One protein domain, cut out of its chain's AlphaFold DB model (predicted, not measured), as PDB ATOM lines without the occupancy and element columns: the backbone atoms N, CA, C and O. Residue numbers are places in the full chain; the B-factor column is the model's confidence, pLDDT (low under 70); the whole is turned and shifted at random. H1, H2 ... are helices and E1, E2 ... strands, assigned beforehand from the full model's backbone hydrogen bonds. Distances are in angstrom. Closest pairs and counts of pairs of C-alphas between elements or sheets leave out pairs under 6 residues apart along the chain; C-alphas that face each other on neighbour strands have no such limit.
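Overview. This is residues 3 to 132 of the 791 residues of the protein "Pentapeptide repeats containing protein" of Rickettsiales bacterium Ac37b (UniProt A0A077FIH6). With little regular structure, residues 50 to 132 wind in stacked turns, E3 and E4 side by side; at one end, H2 packs on the strand pair E1 E2, with H1 beside H2. The 130 printed residues have 37 in named elements, E1 H1 H2 E2 E3 E4, mixed class, both sheets parallel. The whole is compact, radius of gyration of the C-alphas 14.5 A, spanning 47 by 31 by 26 A.

Arrangement. E1, residues 3 to 7, is parallel to E2, residues 44 to 49; N 4 and O 45, 2.9 A apart, are within hydrogen-bond range. H1, residues 10 to 21, and H2, residues 28 to 35, lie between them in a strand-helix-strand unit, parallel neighbour strands joined through helices, its crossover right-handed. H1, with residues 12 to 16 alone, only just touches H2, with 3 pairs of C-alphas within 8 A, the closest Tyr 16 and Tyr 31, 6.8 A. The closest C-alphas of H2 and E2 are Asn 29 and Ala 48, 5.5 A. E3, residues 60 to 62, is parallel to E4, residues 82 to 84; N 61 and O 82, 2.7 A apart, are within range. Every O i to N i+4 pair is within range in H1 and H2.

Along the chain. E1 begins at C-alpha 3 (114.940, 126.793, 113.873); E4 ends at C-alpha 84 (140.883, 122.927, 101.916). H1 measures 16.6 A, E2 15.6 A.

Size, cuts and confidence. The printed part has no cut. The E3 to E4 link is long. Residues 101 to 132 are under pLDDT 70.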
ATOM      1  N   ILE A   3     113.811 126.991 114.786       83.31
ATOM      2  CA  ILE A   3     114.940 126.793 113.873       83.31
ATOM      3  C   ILE A   3     114.401 126.890 112.447       83.31
ATOM      4  O   ILE A   3     113.448 126.188 112.108       83.31
ATOM      5  N   ILE A   4     114.981 127.772 111.640       85.94
ATOM      6  CA  ILE A   4     114.681 127.878 110.213       85.94
ATOM      7  C   ILE A   4     115.868 127.310 109.447       85.94
ATOM      8  O   ILE A   4     116.998 127.766 109.615       85.94
ATOM      9  N   GLU A   5     115.603 126.309 108.615       89.31
ATOM     10  CA  GLU A   5     116.592 125.801 107.673       89.31
ATOM     11  C   GLU A   5     116.728 126.785 106.513       89.31
ATOM     12  O   GLU A   5     115.771 127.042 105.782       89.31
ATOM     13  N   TYR A   6     117.918 127.352 106.359       87.38
ATOM     14  CA  TYR A   6     118.238 128.282 105.286       87.38
ATOM     15  C   TYR A   6     119.049 127.550 104.225       87.38
ATOM     16  O   TYR A   6     120.148 127.066 104.500       87.38
ATOM     17  N   THR A   7     118.509 127.456 103.010       89.00
ATOM     18  CA  THR A   7     119.229 126.849 101.883       89.00
ATOM     19  C   THR A   7     120.288 127.835 101.403       89.00
ATOM     20  O   THR A   7     119.957 128.822 100.753       89.00
ATOM     21  N   ALA A   8     121.545 127.580 101.758       87.50
ATOM     22  CA  ALA A   8     122.655 128.461 101.425       87.50
ATOM     23  C   ALA A   8     123.038 128.318  99.946       87.50
ATOM     24  O   ALA A   8     123.078 127.211  99.401       87.50
ATOM     25  N   SER A   9     123.350 129.442  99.307       87.31
ATOM     26  CA  SER A   9     123.929 129.478  97.969       87.31
ATOM     27  C   SER A   9     125.459 129.395  98.021       87.31
ATOM     28  O   SER A   9     126.091 129.613  99.056       87.31
ATOM     29  N   PHE A  10     126.082 129.098  96.878       82.44
ATOM     30  CA  PHE A  10     127.540 129.168  96.757       82.44
ATOM     31  C   PHE A  10     128.067 130.596  96.977       82.44
ATOM     32  O   PHE A  10     129.141 130.774  97.547       82.44
ATOM     33  N   GLU A  11     127.294 131.610  96.584       85.94
ATOM     34  CA  GLU A  11     127.624 133.022  96.795       85.94
ATOM     35  C   GLU A  11     127.623 133.392  98.287       85.94
ATOM     36  O   GLU A  11     128.553 134.049  98.752       85.94
ATOM     37  N   ASP A  12     126.660 132.888  99.069       89.12
ATOM     38  CA  ASP A  12     126.641 133.070 100.530       89.12
ATOM     39  C   ASP A  12     127.906 132.502 101.181       89.12
ATOM     40  O   ASP A  12     128.514 133.128 102.051       89.12
ATOM     41  N   LEU A  13     128.329 131.318 100.732       87.75
ATOM     42  CA  LEU A  13     129.534 130.662 101.224       87.75
ATOM     43  C   LEU A  13     130.798 131.446 100.840       87.75
ATOM     44  O   LEU A  13     131.693 131.608 101.664       87.75
ATOM     45  N   GLN A  14     130.873 131.983  99.619       86.31
ATOM     46  CA  GLN A  14     131.989 132.835  99.196       86.31
ATOM     47  C   GLN A  14     132.061 134.139  99.992       86.31
ATOM     48  O   GLN A  14     133.143 134.538 100.428       86.31
ATOM     49  N   ASN A  15     130.920 134.790 100.210       90.38
ATOM     50  CA  ASN A  15     130.856 136.027 100.977       90.38
ATOM     51  C   ASN A  15     131.233 135.789 102.442       90.38
ATOM     52  O   ASN A  15     132.029 136.551 102.988       90.38
ATOM     53  N   TYR A  16     130.783 134.681 103.036       93.25
ATOM     54  CA  TYR A  16     131.234 134.236 104.352       93.25
ATOM     55  C   TYR A  16     132.756 134.053 104.416       93.25
ATOM     56  O   TYR A  16     133.410 134.589 105.313       93.25
ATOM     57  N   MET A  17     133.350 133.364 103.438       90.06
ATOM     58  CA  MET A  17     134.805 133.180 103.398       90.06
ATOM     59  C   MET A  17     135.558 134.509 103.252       90.06
ATOM     60  O   MET A  17     136.620 134.687 103.850       90.06
ATOM     61  N   ASN A  18     135.010 135.475 102.512       88.69
ATOM     62  CA  ASN A  18     135.573 136.825 102.435       88.69
ATOM     63  C   ASN A  18     135.476 137.562 103.783       88.69
ATOM     64  O   ASN A  18     136.431 138.231 104.183       88.69
ATOM     65  N   THR A  19     134.376 137.389 104.520       89.00
ATOM     66  CA  THR A  19     134.221 137.910 105.885       89.00
ATOM     67  C   THR A  19     135.254 137.306 106.838       89.00
ATOM     68  O   THR A  19     135.922 138.056 107.552       89.00
ATOM     69  N   LEU A  20     135.489 135.992 106.795       85.88
ATOM     70  CA  LEU A  20     136.540 135.355 107.599       85.88
ATOM     71  C   LEU A  20     137.936 135.893 107.263       85.88
ATOM     72  O   LEU A  20     138.719 136.199 108.161       85.88
ATOM     73  N   ARG A  21     138.237 136.082 105.970       85.62
ATOM     74  CA  ARG A  21     139.516 136.655 105.507       85.62
ATOM     75  C   ARG A  21     139.737 138.094 105.976       85.62
ATOM     76  O   ARG A  21     140.884 138.512 106.098       85.62
ATOM     77  N   SER A  22     138.669 138.833 106.283       85.62
ATOM     78  CA  SER A  22     138.758 140.170 106.890       85.62
ATOM     79  C   SER A  22     139.069 140.156 108.399       85.62
ATOM     80  O   SER A  22     139.261 141.212 108.994       85.62
ATOM     81  N   GLY A  23     139.157 138.970 109.017       82.06
ATOM     82  CA  GLY A  23     139.507 138.780 110.428       82.06
ATOM     83  C   GLY A  23     138.311 138.647 111.375       82.06
ATOM     84  O   GLY A  23     138.505 138.508 112.584       82.06
ATOM     85  N   VAL A  24     137.081 138.670 110.856       84.88
ATOM     86  CA  VAL A  24     135.860 138.480 111.651       84.88
ATOM     87  C   VAL A  24     135.702 137.000 112.000       84.88
ATOM     88  O   VAL A  24     135.740 136.147 111.118       84.88
ATOM     89  N   LYS A  25     135.503 136.686 113.286       85.00
ATOM     90  CA  LYS A  25     135.245 135.321 113.768       85.00
ATOM     91  C   LYS A  25     133.759 135.152 114.063       85.00
ATOM     92  O   LYS A  25     133.289 135.615 115.096       85.00
ATOM     93  N   ILE A  26     133.049 134.508 113.147       89.38
ATOM     94  CA  ILE A  26     131.610 134.249 113.233       89.38
ATOM     95  C   ILE A  26     131.312 132.872 112.627       89.38
ATOM     96  O   ILE A  26     131.981 132.457 111.671       89.38
ATOM     97  N   SER A  27     130.342 132.140 113.179       91.31
ATOM     98  CA  SER A  27     129.903 130.876 112.577       91.31
ATOM     99  C   SER A  27     129.098 131.119 111.303       91.31
ATOM    100  O   SER A  27     128.511 132.186 111.110       91.31
ATOM    101  N   PHE A  28     129.035 130.131 110.413       93.31
ATOM    102  CA  PHE A  28     128.281 130.281 109.168       93.31
ATOM    103  C   PHE A  28     126.773 130.462 109.409       93.31
ATOM    104  O   PHE A  28     126.117 131.234 108.711       93.31
ATOM    105  N   ASN A  29     126.230 129.815 110.445       90.62
ATOM    106  CA  ASN A  29     124.836 129.994 110.857       90.62
ATOM    107  C   ASN A  29     124.556 131.438 111.309       90.62
ATOM    108  O   ASN A  29     123.568 132.037 110.882       90.62
ATOM    109  N   GLU A  30     125.438 132.011 112.133       88.94
ATOM    110  CA  GLU A  30     125.333 133.402 112.594       88.94
ATOM    111  C   GLU A  30     125.515 134.392 111.438       88.94
ATOM    112  O   GLU A  30     124.744 135.341 111.316       88.94
ATOM    113  N   TYR A  31     126.459 134.130 110.530       93.44
ATOM    114  CA  TYR A  31     126.657 134.935 109.327       93.44
ATOM    115  C   TYR A  31     125.383 135.017 108.476       93.44
ATOM    116  O   TYR A  31     124.962 136.111 108.095       93.44
ATOM    117  N   LEU A  32     124.728 133.885 108.202       90.50
ATOM    118  CA  LEU A  32     123.475 133.875 107.443       90.50
ATOM    119  C   LEU A  32     122.345 134.573 108.201       90.50
ATOM    120  O   LEU A  32     121.530 135.265 107.594       90.50
ATOM    121  N   GLN A  33     122.292 134.437 109.526       88.69
ATOM    122  CA  GLN A  33     121.322 135.164 110.339       88.69
ATOM    123  C   GLN A  33     121.513 136.683 110.223       88.69
ATOM    124  O   GLN A  33     120.532 137.404 110.053       88.69
ATOM    125  N   GLU A  34     122.753 137.176 110.228       87.31
ATOM    126  CA  GLU A  34     123.062 138.606 110.101       87.31
ATOM    127  C   GLU A  34     122.820 139.196 108.703       87.31
ATOM    128  O   GLU A  34     122.674 140.420 108.581       87.31
ATOM    129  N   ASN A  35     122.780 138.343 107.675       84.88
ATOM    130  CA  ASN A  35     122.681 138.723 106.261       84.88
ATOM    131  C   ASN A  35     121.376 138.266 105.585       84.88
ATOM    132  O   ASN A  35     121.223 138.408 104.375       84.88
ATOM    133  N   SER A  36     120.413 137.762 106.357       82.75
ATOM    134  CA  SER A  36     119.078 137.387 105.882       82.75
ATOM    135  C   SER A  36     117.993 138.289 106.476       82.75
ATOM    136  O   SER A  36     118.232 139.108 107.367       82.75
ATOM    137  N   GLU A  37     116.751 138.103 106.025       81.81
ATOM    138  CA  GLU A  37     115.562 138.763 106.590       81.81
ATOM    139  C   GLU A  37     115.317 138.443 108.085       81.81
ATOM    140  O   GLU A  37     114.482 139.077 108.736       81.81
ATOM    141  N   TYR A  38     116.061 137.485 108.655       81.44
ATOM    142  CA  TYR A  38     115.922 137.017 110.035       81.44
ATOM    143  C   TYR A  38     116.783 137.779 111.057       81.44
ATOM    144  O   TYR A  38     116.645 137.527 112.255       81.44
ATOM    145  N   LYS A  39     117.614 138.745 110.631       81.25
ATOM    146  CA  LYS A  39     118.578 139.475 111.481       81.25
ATOM    147  C   LYS A  39     118.015 140.003 112.805       81.25
ATOM    148  O   LYS A  39     118.676 139.917 113.831       81.25
ATOM    149  N   ASN A  40     116.788 140.525 112.791       81.06
ATOM    150  CA  ASN A  40     116.169 141.180 113.951       81.06
ATOM    151  C   ASN A  40     115.055 140.339 114.610       81.06
ATOM    152  O   ASN A  40     114.203 140.884 115.312       81.06
ATOM    153  N   GLN A  41     115.006 139.023 114.371       80.56
ATOM    154  CA  GLN A  41     113.963 138.149 114.918       80.56
ATOM    155  C   GLN A  41     114.452 137.385 116.163       80.56
ATOM    156  O   GLN A  41     115.013 136.300 116.057       80.56
ATOM    157  N   GLU A  42     114.162 137.903 117.363       72.31
ATOM    158  CA  GLU A  42     114.672 137.389 118.658       72.31
ATOM    159  C   GLU A  42     114.344 135.914 118.987       72.31
ATOM    160  O   GLU A  42     114.945 135.325 119.885       72.31
ATOM    161  N   LYS A  43     113.381 135.286 118.299       81.12
ATOM    162  CA  LYS A  43     112.957 133.893 118.562       81.12
ATOM    163  C   LYS A  43     113.249 132.923 117.418       81.12
ATOM    164  O   LYS A  43     112.774 131.781 117.468       81.12
ATOM    165  N   VAL A  44     114.023 133.355 116.428       80.75
ATOM    166  CA  VAL A  44     114.398 132.572 115.249       80.75
ATOM    167  C   VAL A  44     115.906 132.351 115.236       80.75
ATOM    168  O   VAL A  44     116.676 133.276 115.476       80.75
ATOM    169  N   SER A  45     116.318 131.118 114.962       84.94
ATOM    170  CA  SER A  45     117.720 130.759 114.743       84.94
ATOM    171  C   SER A  45     117.869 130.136 113.362       84.94
ATOM    172  O   SER A  45     117.096 129.240 113.003       84.94
ATOM    173  N   VAL A  46     118.856 130.590 112.599       87.94
ATOM    174  CA  VAL A  46     119.129 130.057 111.262       87.94
ATOM    175  C   VAL A  46     120.016 128.818 111.364       87.94
ATOM    176  O   VAL A  46     121.014 128.813 112.078       87.94
ATOM    177  N   ARG A  47     119.649 127.759 110.641       90.62
ATOM    178  CA  ARG A  47     120.488 126.583 110.421       90.62
ATOM    179  C   ARG A  47     120.792 126.471 108.936       90.62
ATOM    180  O   ARG A  47     119.890 126.238 108.135       90.62
ATOM    181  N   ALA A  48     122.054 126.636 108.576       89.38
ATOM    182  CA  ALA A  48     122.513 126.550 107.205       89.38
ATOM    183  C   ALA A  48     122.317 125.131 106.650       89.38
ATOM    184  O   ALA A  48     122.622 124.137 107.316       89.38
ATOM    185  N   ASN A  49     121.833 125.037 105.414       89.56
ATOM    186  CA  ASN A  49     121.752 123.808 104.641       89.56
ATOM    187  C   ASN A  49     122.513 123.981 103.328       89.56
ATOM    188  O   ASN A  49     122.102 124.757 102.465       89.56
ATOM    189  N   LEU A  50     123.624 123.253 103.192       86.38
ATOM    190  CA  LEU A  50     124.484 123.288 102.009       86.38
ATOM    191  C   LEU A  50     124.216 122.110 101.071       86.38
ATOM    192  O   LEU A  50     124.881 122.016 100.046       86.38
ATOM    193  N   GLY A  51     123.259 121.224 101.375       79.88
ATOM    194  CA  GLY A  51     122.998 119.995 100.609       79.88
ATOM    195  C   GLY A  51     122.769 120.211  99.107       79.88
ATOM    196  O   GLY A  51     123.005 119.305  98.315       79.88
ATOM    197  N   ASN A  52     122.361 121.419  98.705       75.44
ATOM    198  CA  ASN A  52     122.126 121.794  97.308       75.44
ATOM    199  C   ASN A  52     123.322 122.482  96.625       75.44
ATOM    200  O   ASN A  52     123.264 122.745  95.422       75.44
ATOM    201  N   ILE A  53     124.396 122.789  97.357       77.56
ATOM    202  CA  ILE A  53     125.597 123.392  96.782       77.56
ATOM    203  C   ILE A  53     126.376 122.306  96.047       77.56
ATOM    204  O   ILE A  53     126.859 121.342  96.640       77.56
ATOM    205  N   LYS A  54     126.524 122.497  94.736       72.88
ATOM    206  CA  LYS A  54     127.432 121.708  93.906       72.88
ATOM    207  C   LYS A  54     128.677 122.526  93.644       72.88
ATOM    208  O   LYS A  54     128.613 123.565  92.991       72.88
ATOM    209  N   PHE A  55     129.797 122.051  94.161       73.69
ATOM    210  CA  PHE A  55     131.080 122.663  93.880       73.69
ATOM    211  C   PHE A  55     131.562 122.230  92.499       73.69
ATOM    212  O   PHE A  55     131.495 121.050  92.147       73.69
ATOM    213  N   ASP A  56     132.025 123.198  91.713       69.75
ATOM    214  CA  ASP A  56     132.605 122.928  90.404       69.75
ATOM    215  C   ASP A  56     133.891 122.100  90.544       69.75
ATOM    216  O   ASP A  56     134.713 122.350  91.427       69.75
ATOM    217  N   LYS A  57     134.061 121.121  89.652       66.44
ATOM    218  CA  LYS A  57     135.159 120.152  89.690       66.44
ATOM    219  C   LYS A  57     136.522 120.770  89.417       66.44
ATOM    220  O   LYS A  57     137.526 120.254  89.899       66.44
ATOM    221  N   ASP A  58     136.549 121.895  88.714       69.38
ATOM    222  CA  ASP A  58     137.790 122.557  88.316       69.38
ATOM    223  C   ASP A  58     138.284 123.604  89.333       69.38
ATOM    224  O   ASP A  58     139.415 124.088  89.228       69.38
ATOM    225  N   HIS A  59     137.488 123.915  90.362       73.38
ATOM    226  CA  HIS A  59     137.788 124.957  91.345       73.38
ATOM    227  C   HIS A  59     138.304 124.404  92.679       73.38
ATOM    228  O   HIS A  59     137.878 123.349  93.152       73.38
ATOM    229  N   THR A  60     139.210 125.146  93.322       75.94
ATOM    230  CA  THR A  60     139.597 124.898  94.717       75.94
ATOM    231  C   THR A  60     138.496 125.394  95.650       75.94
ATOM    232  O   THR A  60     138.154 126.576  95.649       75.94
ATOM    233  N   ILE A  61     137.968 124.493  96.468       81.31
ATOM    234  CA  ILE A  61     137.086 124.801  97.588       81.31
ATOM    235  C   ILE A  61     137.985 125.147  98.775       81.31
ATOM    236  O   ILE A  61     138.606 124.256  99.344       81.31
ATOM    237  N   ASP A  62     138.080 126.420  99.144       83.62
ATOM    238  CA  ASP A  62     138.829 126.856 100.328       83.62
ATOM    239  C   ASP A  62     137.867 127.313 101.425       83.62
ATOM    240  O   ASP A  62     137.245 128.368 101.322       83.62
ATOM    241  N   LEU A  63     137.755 126.485 102.459       86.56
ATOM    242  CA  LEU A  63     136.963 126.666 103.675       86.56
ATOM    243  C   LEU A  63     137.870 126.694 104.917       86.56
ATOM    244  O   LEU A  63     137.458 126.322 106.016       86.56
ATOM    245  N   THR A  64     139.126 127.114 104.750       82.94
ATOM    246  CA  THR A  64     140.097 127.213 105.842       82.94
ATOM    247  C   THR A  64     139.593 128.141 106.955       82.94
ATOM    248  O   THR A  64     139.251 129.295 106.709       82.94
ATOM    249  N   GLY A  65     139.561 127.640 108.192       80.81
ATOM    250  CA  GLY A  65     139.125 128.356 109.393       80.81
ATOM    251  C   GLY A  65     137.609 128.521 109.531       80.81
ATOM    252  O   GLY A  65     137.165 129.190 110.462       80.81
ATOM    253  N   ALA A  66     136.815 127.937 108.627       88.00
ATOM    254  CA  ALA A  66     135.362 128.060 108.643       88.00
ATOM    255  C   ALA A  66     134.738 127.352 109.851       88.00
ATOM    256  O   ALA A  66     134.995 126.171 110.081       88.00
ATOM    257  N   ASP A  67     133.855 128.033 110.581       89.69
ATOM    258  CA  ASP A  67     133.009 127.383 111.581       89.69
ATOM    259  C   ASP A  67     131.650 127.040 110.970       89.69
ATOM    260  O   ASP A  67     130.756 127.879 110.843       89.69
ATOM    261  N   LEU A  68     131.521 125.776 110.570       87.62
ATOM    262  CA  LEU A  68     130.318 125.191 109.990       87.62
ATOM    263  C   LEU A  68     129.568 124.327 111.008       87.62
ATOM    264  O   LEU A  68     128.741 123.513 110.602       87.62
ATOM    265  N   SER A  69     129.832 124.452 112.309       80.81
ATOM    266  CA  SER A  69     129.202 123.602 113.321       80.81
ATOM    267  C   SER A  69     127.669 123.608 113.226       80.81
ATOM    268  O   SER A  69     127.030 124.610 112.900       80.81
ATOM    269  N   HIS A  70     127.066 122.439 113.453       80.25
ATOM    270  CA  HIS A  70     125.621 122.186 113.378       80.25
ATOM    271  C   HIS A  70     124.942 122.477 112.026       80.25
ATOM    272  O   HIS A  70     123.716 122.366 111.917       80.25
ATOM    273  N   THR A  71     125.708 122.767 110.980       85.94
ATOM    274  CA  THR A  71     125.229 122.945 109.605       85.94
ATOM    275  C   THR A  71     124.748 121.616 109.006       85.94
ATOM    276  O   THR A  71     125.256 120.538 109.328       85.94
ATOM    277  N   ILE A  72     123.749 121.664 108.121       85.94
ATOM    278  CA  ILE A  72     123.294 120.495 107.362       85.94
ATOM    279  C   ILE A  72     124.213 120.322 106.150       85.94
ATOM    280  O   ILE A  72     124.158 121.096 105.193       85.94
ATOM    281  N   LEU A  73     125.058 119.292 106.213       79.38
ATOM    282  CA  LEU A  73     126.012 118.909 105.165       79.38
ATOM    283  C   LEU A  73     125.662 117.551 104.523       79.38
ATOM    284  O   LEU A  73     126.478 116.948 103.823       79.38
ATOM    285  N   GLN A  74     124.450 117.051 104.770       78.50
ATOM    286  CA  GLN A  74     124.004 115.758 104.268       78.50
ATOM    287  C   GLN A  74     123.888 115.816 102.739       78.50
ATOM    288  O   GLN A  74     123.250 116.718 102.201       78.50
ATOM    289  N   GLY A  75     124.501 114.862 102.036       72.56
ATOM    290  CA  GLY A  75     124.461 114.799 100.571       72.56
ATOM    291  C   GLY A  75     125.327 115.824  99.827       72.56
ATOM    292  O   GLY A  75     125.270 115.850  98.602       72.56
ATOM    293  N   VAL A  76     126.125 116.647 100.520       80.19
ATOM    294  CA  VAL A  76     126.987 117.650  99.869       80.19
ATOM    295  C   VAL A  76     128.088 116.977  99.051       80.19
ATOM    296  O   VAL A  76     128.802 116.102  99.542       80.19
ATOM    297  N   GLU A  77     128.262 117.429  97.812       78.19
ATOM    298  CA  GLU A  77     129.314 116.971  96.908       78.19
ATOM    299  C   GLU A  77     130.503 117.947  96.924       78.19
ATOM    300  O   GLU A  77     130.556 118.878  96.117       78.19
ATOM    301  N   PHE A  78     131.488 117.737  97.803       75.38
ATOM    302  CA  PHE A  78     132.754 118.485  97.820       75.38
ATOM    303  C   PHE A  78     133.662 118.039  96.666       75.38
ATOM    304  O   PHE A  78     134.715 117.438  96.871       75.38
ATOM    305  N   ASN A  79     133.213 118.306  95.440       72.06
ATOM    306  CA  ASN A  79     133.741 117.733  94.208       72.06
ATOM    307  C   ASN A  79     134.813 118.595  93.495       72.06
ATOM    308  O   ASN A  79     135.113 118.308  92.344       72.06
ATOM    309  N   GLY A  80     135.436 119.576  94.163       70.25
ATOM    310  CA  GLY A  80     136.441 120.479  93.574       70.25
ATOM    311  C   GLY A  80     137.871 119.932  93.436       70.25
ATOM    312  O   GLY A  80     138.247 118.942  94.065       70.25
ATOM    313  N   LYS A  81     138.701 120.627  92.644       70.56
ATOM    314  CA  LYS A  81     140.099 120.263  92.338       70.56
ATOM    315  C   LYS A  81     140.956 120.091  93.595       70.56
ATOM    316  O   LYS A  81     141.776 119.184  93.646       70.56
ATOM    317  N   TYR A  82     140.737 120.949  94.591       66.00
ATOM    318  CA  TYR A  82     141.274 120.837  95.949       66.00
ATOM    319  C   TYR A  82     140.193 121.241  96.945       66.00
ATOM    320  O   TYR A  82     139.478 122.209  96.692       66.00
ATOM    321  N   VAL A  83     140.091 120.552  98.077       75.69
ATOM    322  CA  VAL A  83     139.163 120.897  99.163       75.69
ATOM    323  C   VAL A  83     139.965 121.184 100.423       75.69
ATOM    324  O   VAL A  83     140.447 120.267 101.078       75.69
ATOM    325  N   LEU A  84     140.134 122.460 100.754       79.00
ATOM    326  CA  LEU A  84     140.883 122.927 101.916       79.00
ATOM    327  C   LEU A  84     139.907 123.222 103.053       79.00
ATOM    328  O   LEU A  84     139.101 124.140 102.969       79.00
ATOM    329  N   LEU A  85     139.984 122.449 104.126       76.12
ATOM    330  CA  LEU A  85     139.171 122.578 105.339       76.12
ATOM    331  C   LEU A  85     140.051 122.839 106.568       76.12
ATOM    332  O   LEU A  85     139.641 122.598 107.699       76.12
ATOM    333  N   ARG A  86     141.278 123.330 106.364       71.44
ATOM    334  CA  ARG A  86     142.260 123.529 107.435       71.44
ATOM    335  C   ARG A  86     141.659 124.324 108.593       71.44
ATOM    336  O   ARG A  86     141.088 125.380 108.363       71.44
ATOM    337  N   GLN A  87     141.800 123.855 109.831       74.25
ATOM    338  CA  GLN A  87     141.281 124.523 111.037       74.25
ATOM    339  C   GLN A  87     139.764 124.804 111.037       74.25
ATOM    340  O   GLN A  87     139.296 125.610 111.841       74.25
ATOM    341  N   ALA A  88     138.980 124.163 110.165       80.00
ATOM    342  CA  ALA A  88     137.530 124.325 110.160       80.00
ATOM    343  C   ALA A  88     136.874 123.597 111.352       80.00
ATOM    344  O   ALA A  88     137.414 122.628 111.888       80.00
ATOM    345  N   ASN A  89     135.687 124.036 111.765       75.44
ATOM    346  CA  ASN A  89     134.881 123.395 112.806       75.44
ATOM    347  C   ASN A  89     133.626 122.766 112.191       75.44
ATOM    348  O   ASN A  89     132.760 123.473 111.685       75.44
ATOM    349  N   LEU A  90     133.517 121.437 112.252       76.56
ATOM    350  CA  LEU A  90     132.392 120.665 111.710       76.56
ATOM    351  C   LEU A  90     131.558 119.987 112.813       76.56
ATOM    352  O   LEU A  90     130.825 119.031 112.549       76.56
ATOM    353  N   THR A  91     131.683 120.447 114.060       68.62
ATOM    354  CA  THR A  91     131.064 119.789 115.217       68.62
ATOM    355  C   THR A  91     129.548 119.656 115.056       68.62
ATOM    356  O   THR A  91     128.856 120.626 114.743       68.62
ATOM    357  N   GLY A  92     129.013 118.452 115.282       59.53
ATOM    358  CA  GLY A  92     127.568 118.189 115.246       59.53
ATOM    359  C   GLY A  92     126.916 118.261 113.856       59.53
ATOM    360  O   GLY A  92     125.686 118.320 113.766       59.53
ATOM    361  N   CYS A  93     127.708 118.267 112.782       71.69
ATOM    362  CA  CYS A  93     127.214 118.169 111.409       71.69
ATOM    363  C   CYS A  93     126.837 116.726 111.036       71.69
ATOM    364  O   CYS A  93     127.474 115.762 111.464       71.69
ATOM    365  N   ASN A  94     125.826 116.575 110.174       67.50
ATOM    366  CA  ASN A  94     125.505 115.300 109.529       67.50
ATOM    367  C   ASN A  94     126.133 115.268 108.128       67.50
ATOM    368  O   ASN A  94     125.727 116.048 107.271       67.50
ATOM    369  N   LEU A  95     127.093 114.368 107.905       68.00
ATOM    370  CA  LEU A  95     127.782 114.171 106.622       68.00
ATOM    371  C   LEU A  95     127.282 112.935 105.855       68.00
ATOM    372  O   LEU A  95     127.925 112.486 104.904       68.00
ATOM    373  N   GLU A  96     126.149 112.346 106.240       60.16
ATOM    374  CA  GLU A  96     125.628 111.168 105.551       60.16
ATOM    375  C   GLU A  96     125.389 111.465 104.056       60.16
ATOM    376  O   GLU A  96     124.860 112.511 103.691       60.16
ATOM    377  N   ARG A  97     125.800 110.543 103.173       64.00
ATOM    378  CA  ARG A  97     125.728 110.677 101.700       64.00
ATOM    379  C   ARG A  97     126.554 111.822 101.088       64.00
ATOM    380  O   ARG A  97     126.435 112.030  99.885       64.00
ATOM    381  N   SER A  98     127.376 112.539 101.856       69.00
ATOM    382  CA  SER A  98     128.327 113.506 101.285       69.00
ATOM    383  C   SER A  98     129.477 112.797 100.551       69.00
ATOM    384  O   SER A  98     129.817 111.654 100.873       69.00
ATOM    385  N   SER A  99     130.073 113.459  99.555       68.94
ATOM    386  CA  SER A  99     131.265 112.975  98.842       68.94
ATOM    387  C   SER A  99     132.377 114.016  98.842       68.94
ATOM    388  O   SER A  99     132.107 115.212  98.827       68.94
ATOM    389  N   PHE A 100     133.626 113.554  98.808       70.12
ATOM    390  CA  PHE A 100     134.821 114.392  98.713       70.12
ATOM    391  C   PHE A 100     135.647 113.993  97.489       70.12
ATOM    392  O   PHE A 100     135.605 112.833  97.067       70.12
ATOM    393  N   THR A 101     136.399 114.939  96.921       66.62
ATOM    394  CA  THR A 101     137.390 114.618  95.890       66.62
ATOM    395  C   THR A 101     138.650 113.978  96.443       66.62
ATOM    396  O   THR A 101     138.904 113.884  97.639       66.62
ATOM    397  N   ASN A 102     139.466 113.590  95.477       55.66
ATOM    398  CA  ASN A 102     140.802 113.046  95.554       55.66
ATOM    399  C   ASN A 102     141.875 113.956  96.188       55.66
ATOM    400  O   ASN A 102     143.013 113.522  96.305       55.66
ATOM    401  N   HIS A 103     141.571 115.205  96.551       61.59
ATOM    402  CA  HIS A 103     142.569 116.135  97.089       61.59
ATOM    403  C   HIS A 103     141.969 116.989  98.210       61.59
ATOM    404  O   HIS A 103     141.612 118.151  98.008       61.59
ATOM    405  N   ILE A 104     141.841 116.394  99.399       64.19
ATOM    406  CA  ILE A 104     141.306 117.047 100.600       64.19
ATOM    407  C   ILE A 104     142.416 117.365 101.610       64.19
ATOM    408  O   ILE A 104     143.283 116.537 101.878       64.19
ATOM    409  N   ASP A 105     142.357 118.554 102.205       63.16
ATOM    410  CA  ASP A 105     143.227 118.983 103.296       63.16
ATOM    411  C   ASP A 105     142.397 119.286 104.548       63.16
ATOM    412  O   ASP A 105     141.679 120.284 104.613       63.16
ATOM    413  N   LEU A 106     142.504 118.408 105.545       65.06
ATOM    414  CA  LEU A 106     141.776 118.483 106.816       65.06
ATOM    415  C   LEU A 106     142.654 118.966 107.982       65.06
ATOM    416  O   LEU A 106     142.270 118.799 109.144       65.06
ATOM    417  N   THR A 107     143.827 119.543 107.724       54.44
ATOM    418  CA  THR A 107     144.811 119.858 108.773       54.44
ATOM    419  C   THR A 107     144.220 120.750 109.872       54.44
ATOM    420  O   THR A 107     143.800 121.874 109.617       54.44
ATOM    421  N   GLY A 108     144.168 120.256 111.112       49.69
ATOM    422  CA  GLY A 108     143.630 121.005 112.257       49.69
ATOM    423  C   GLY A 108     142.097 121.123 112.331       49.69
ATOM    424  O   GLY A 108     141.607 121.881 113.163       49.69
ATOM    425  N   THR A 109     141.335 120.409 111.493       63.16
ATOM    426  CA  THR A 109     139.853 120.440 111.488       63.16
ATOM    427  C   THR A 109     139.259 119.779 112.740       63.16
ATOM    428  O   THR A 109     139.657 118.671 113.105       63.16
ATOM    429  N   ASN A 110     138.257 120.397 113.374       55.91
ATOM    430  CA  ASN A 110     137.503 119.809 114.485       55.91
ATOM    431  C   ASN A 110     136.315 118.964 113.976       55.91
ATOM    432  O   ASN A 110     135.350 119.504 113.434       55.91
ATOM    433  N   LEU A 111     136.387 117.642 114.181       61.16
ATOM    434  CA  LEU A 111     135.406 116.646 113.717       61.16
ATOM    435  C   LEU A 111     134.478 116.099 114.830       61.16
ATOM    436  O   LEU A 111     133.843 115.059 114.645       61.16
ATOM    437  N   GLY A 112     134.419 116.733 116.008       38.16
ATOM    438  CA  GLY A 112     133.687 116.215 117.174       38.16
ATOM    439  C   GLY A 112     132.199 115.907 116.915       38.16
ATOM    440  O   GLY A 112     131.473 116.719 116.346       38.16
ATOM    441  N   ASN A 113     131.717 114.744 117.379       35.56
ATOM    442  CA  ASN A 113     130.309 114.306 117.295       35.56
ATOM    443  C   ASN A 113     129.702 114.266 115.872       35.56
ATOM    444  O   ASN A 113     128.530 114.594 115.687       35.56
ATOM    445  N   ILE A 114     130.476 113.852 114.867       43.44
ATOM    446  CA  ILE A 114     129.981 113.623 113.498       43.44
ATOM    447  C   ILE A 114     129.602 112.144 113.305       43.44
ATOM    448  O   ILE A 114     130.331 111.244 113.720       43.44
ATOM    449  N   ILE A 115     128.483 111.879 112.623       38.75
ATOM    450  CA  ILE A 115     128.108 110.529 112.171       38.75
ATOM    451  C   ILE A 115     128.863 110.222 110.866       38.75
ATOM    452  O   ILE A 115     128.532 110.769 109.814       38.75
ATOM    453  N   LEU A 116     129.873 109.346 110.926       46.28
ATOM    454  CA  LEU A 116     130.663 108.901 109.769       46.28
ATOM    455  C   LEU A 116     130.337 107.442 109.409       46.28
ATOM    456  O   LEU A 116     130.335 106.569 110.276       46.28
ATOM    457  N   LYS A 117     130.109 107.151 108.119       44.81
ATOM    458  CA  LYS A 117     130.085 105.777 107.574       44.81
ATOM    459  C   LYS A 117     131.389 105.506 106.816       44.81
ATOM    460  O   LYS A 117     131.935 106.409 106.185       44.81
ATOM    461  N   SER A 118     131.860 104.255 106.831       40.41
ATOM    462  CA  SER A 118     133.131 103.822 106.207       40.41
ATOM    463  C   SER A 118     133.234 104.100 104.700       40.41
ATOM    464  O   SER A 118     134.319 104.064 104.130       40.41
ATOM    465  N   GLU A 119     132.113 104.390 104.044       42.84
ATOM    466  CA  GLU A 119     132.005 104.617 102.604       42.84
ATOM    467  C   GLU A 119     132.531 105.984 102.144       42.84
ATOM    468  O   GLU A 119     132.913 106.106 100.981       42.84
ATOM    469  N   ILE A 120     132.621 106.977 103.041       46.97
ATOM    470  CA  ILE A 120     133.049 108.352 102.714       46.97
ATOM    471  C   ILE A 120     134.496 108.375 102.188       46.97
ATOM    472  O   ILE A 120     134.795 109.062 101.214       46.97
ATOM    473  N   PHE A 121     135.382 107.559 102.765       50.09
ATOM    474  CA  PHE A 121     136.800 107.513 102.381       50.09
ATOM    475  C   PHE A 121     137.118 106.482 101.290       50.09
ATOM    476  O   PHE A 121     138.194 106.535 100.704       50.09
ATOM    477  N   LYS A 122     136.191 105.568 100.956       40.34
ATOM    478  CA  LYS A 122     136.430 104.498  99.961       40.34
ATOM    479  C   LYS A 122     136.665 105.011  98.538       40.34
ATOM    480  O   LYS A 122     137.199 104.274  97.716       40.34
ATOM    481  N   LYS A 123     136.225 106.236  98.234       35.12
ATOM    482  CA  LYS A 123     136.367 106.876  96.915       35.12
ATOM    483  C   LYS A 123     137.341 108.055  96.909       35.12
ATOM    484  O   LYS A 123     137.545 108.641  95.852       35.12
ATOM    485  N   CYS A 124     137.926 108.398  98.057       37.00
ATOM    486  CA  CYS A 124     138.914 109.464  98.143       37.00
ATOM    487  C   CYS A 124     140.272 108.908  97.707       37.00
ATOM    488  O   CYS A 124     140.821 108.024  98.364       37.00
ATOM    489  N   ASN A 125     140.836 109.421  96.618       35.94
ATOM    490  CA  ASN A 125     142.277 109.324  96.425       35.94
ATOM    491  C   ASN A 125     142.949 110.181  97.513       35.94
ATOM    492  O   ASN A 125     142.527 111.304  97.749       35.94
ATOM    493  N   LEU A 126     143.940 109.643  98.214       38.62
ATOM    494  CA  LEU A 126     144.725 110.385  99.213       38.62
ATOM    495  C   LEU A 126     146.147 110.660  98.705       38.62
ATOM    496  O   LEU A 126     147.009 111.095  99.465       38.62
ATOM    497  N   ILE A 127     146.407 110.387  97.424       29.81
ATOM    498  CA  ILE A 127     147.657 110.745  96.757       29.81
ATOM    499  C   ILE A 127     147.733 112.279  96.731       29.81
ATOM    500  O   ILE A 127     146.803 112.947  96.280       29.81
ATOM    501  N   ASP A 128     148.821 112.818  97.278       28.56
ATOM    502  CA  ASP A 128     149.065 114.247  97.532       28.56
ATOM    503  C   ASP A 128     148.222 114.891  98.645       28.56
ATOM    504  O   ASP A 128     148.254 116.114  98.810       28.56
ATOM    505  N   ALA A 129     147.511 114.103  99.463       32.81
ATOM    506  CA  ALA A 129     147.038 114.610 100.745       32.81
ATOM    507  C   ALA A 129     148.265 115.055 101.553       32.81
ATOM    508  O   ALA A 129     149.138 114.244 101.874       32.81
ATOM    509  N   ILE A 130     148.352 116.353 101.858       33.78
ATOM    510  CA  ILE A 130     149.427 116.891 102.693       33.78
ATOM    511  C   ILE A 130     149.121 116.470 104.125       33.78
ATOM    512  O   ILE A 130     148.472 117.167 104.899       33.78
ATOM    513  N   TYR A 131     149.568 115.266 104.449       35.88
ATOM    514  CA  TYR A 131     149.749 114.825 105.810       35.88
ATOM    515  C   TYR A 131     150.991 115.534 106.332       35.88
ATOM    516  O   TYR A 131     152.108 115.200 105.944       35.88
ATOM    517  N   ASP A 132     150.796 116.547 107.168       36.56
ATOM    518  CA  ASP A 132     151.882 117.105 107.955       36.56
ATOM    519  C   ASP A 132     152.083 116.206 109.192       36.56
ATOM    520  O   ASP A 132     151.300 116.294 110.146       36.56
TER     521      ASP A 132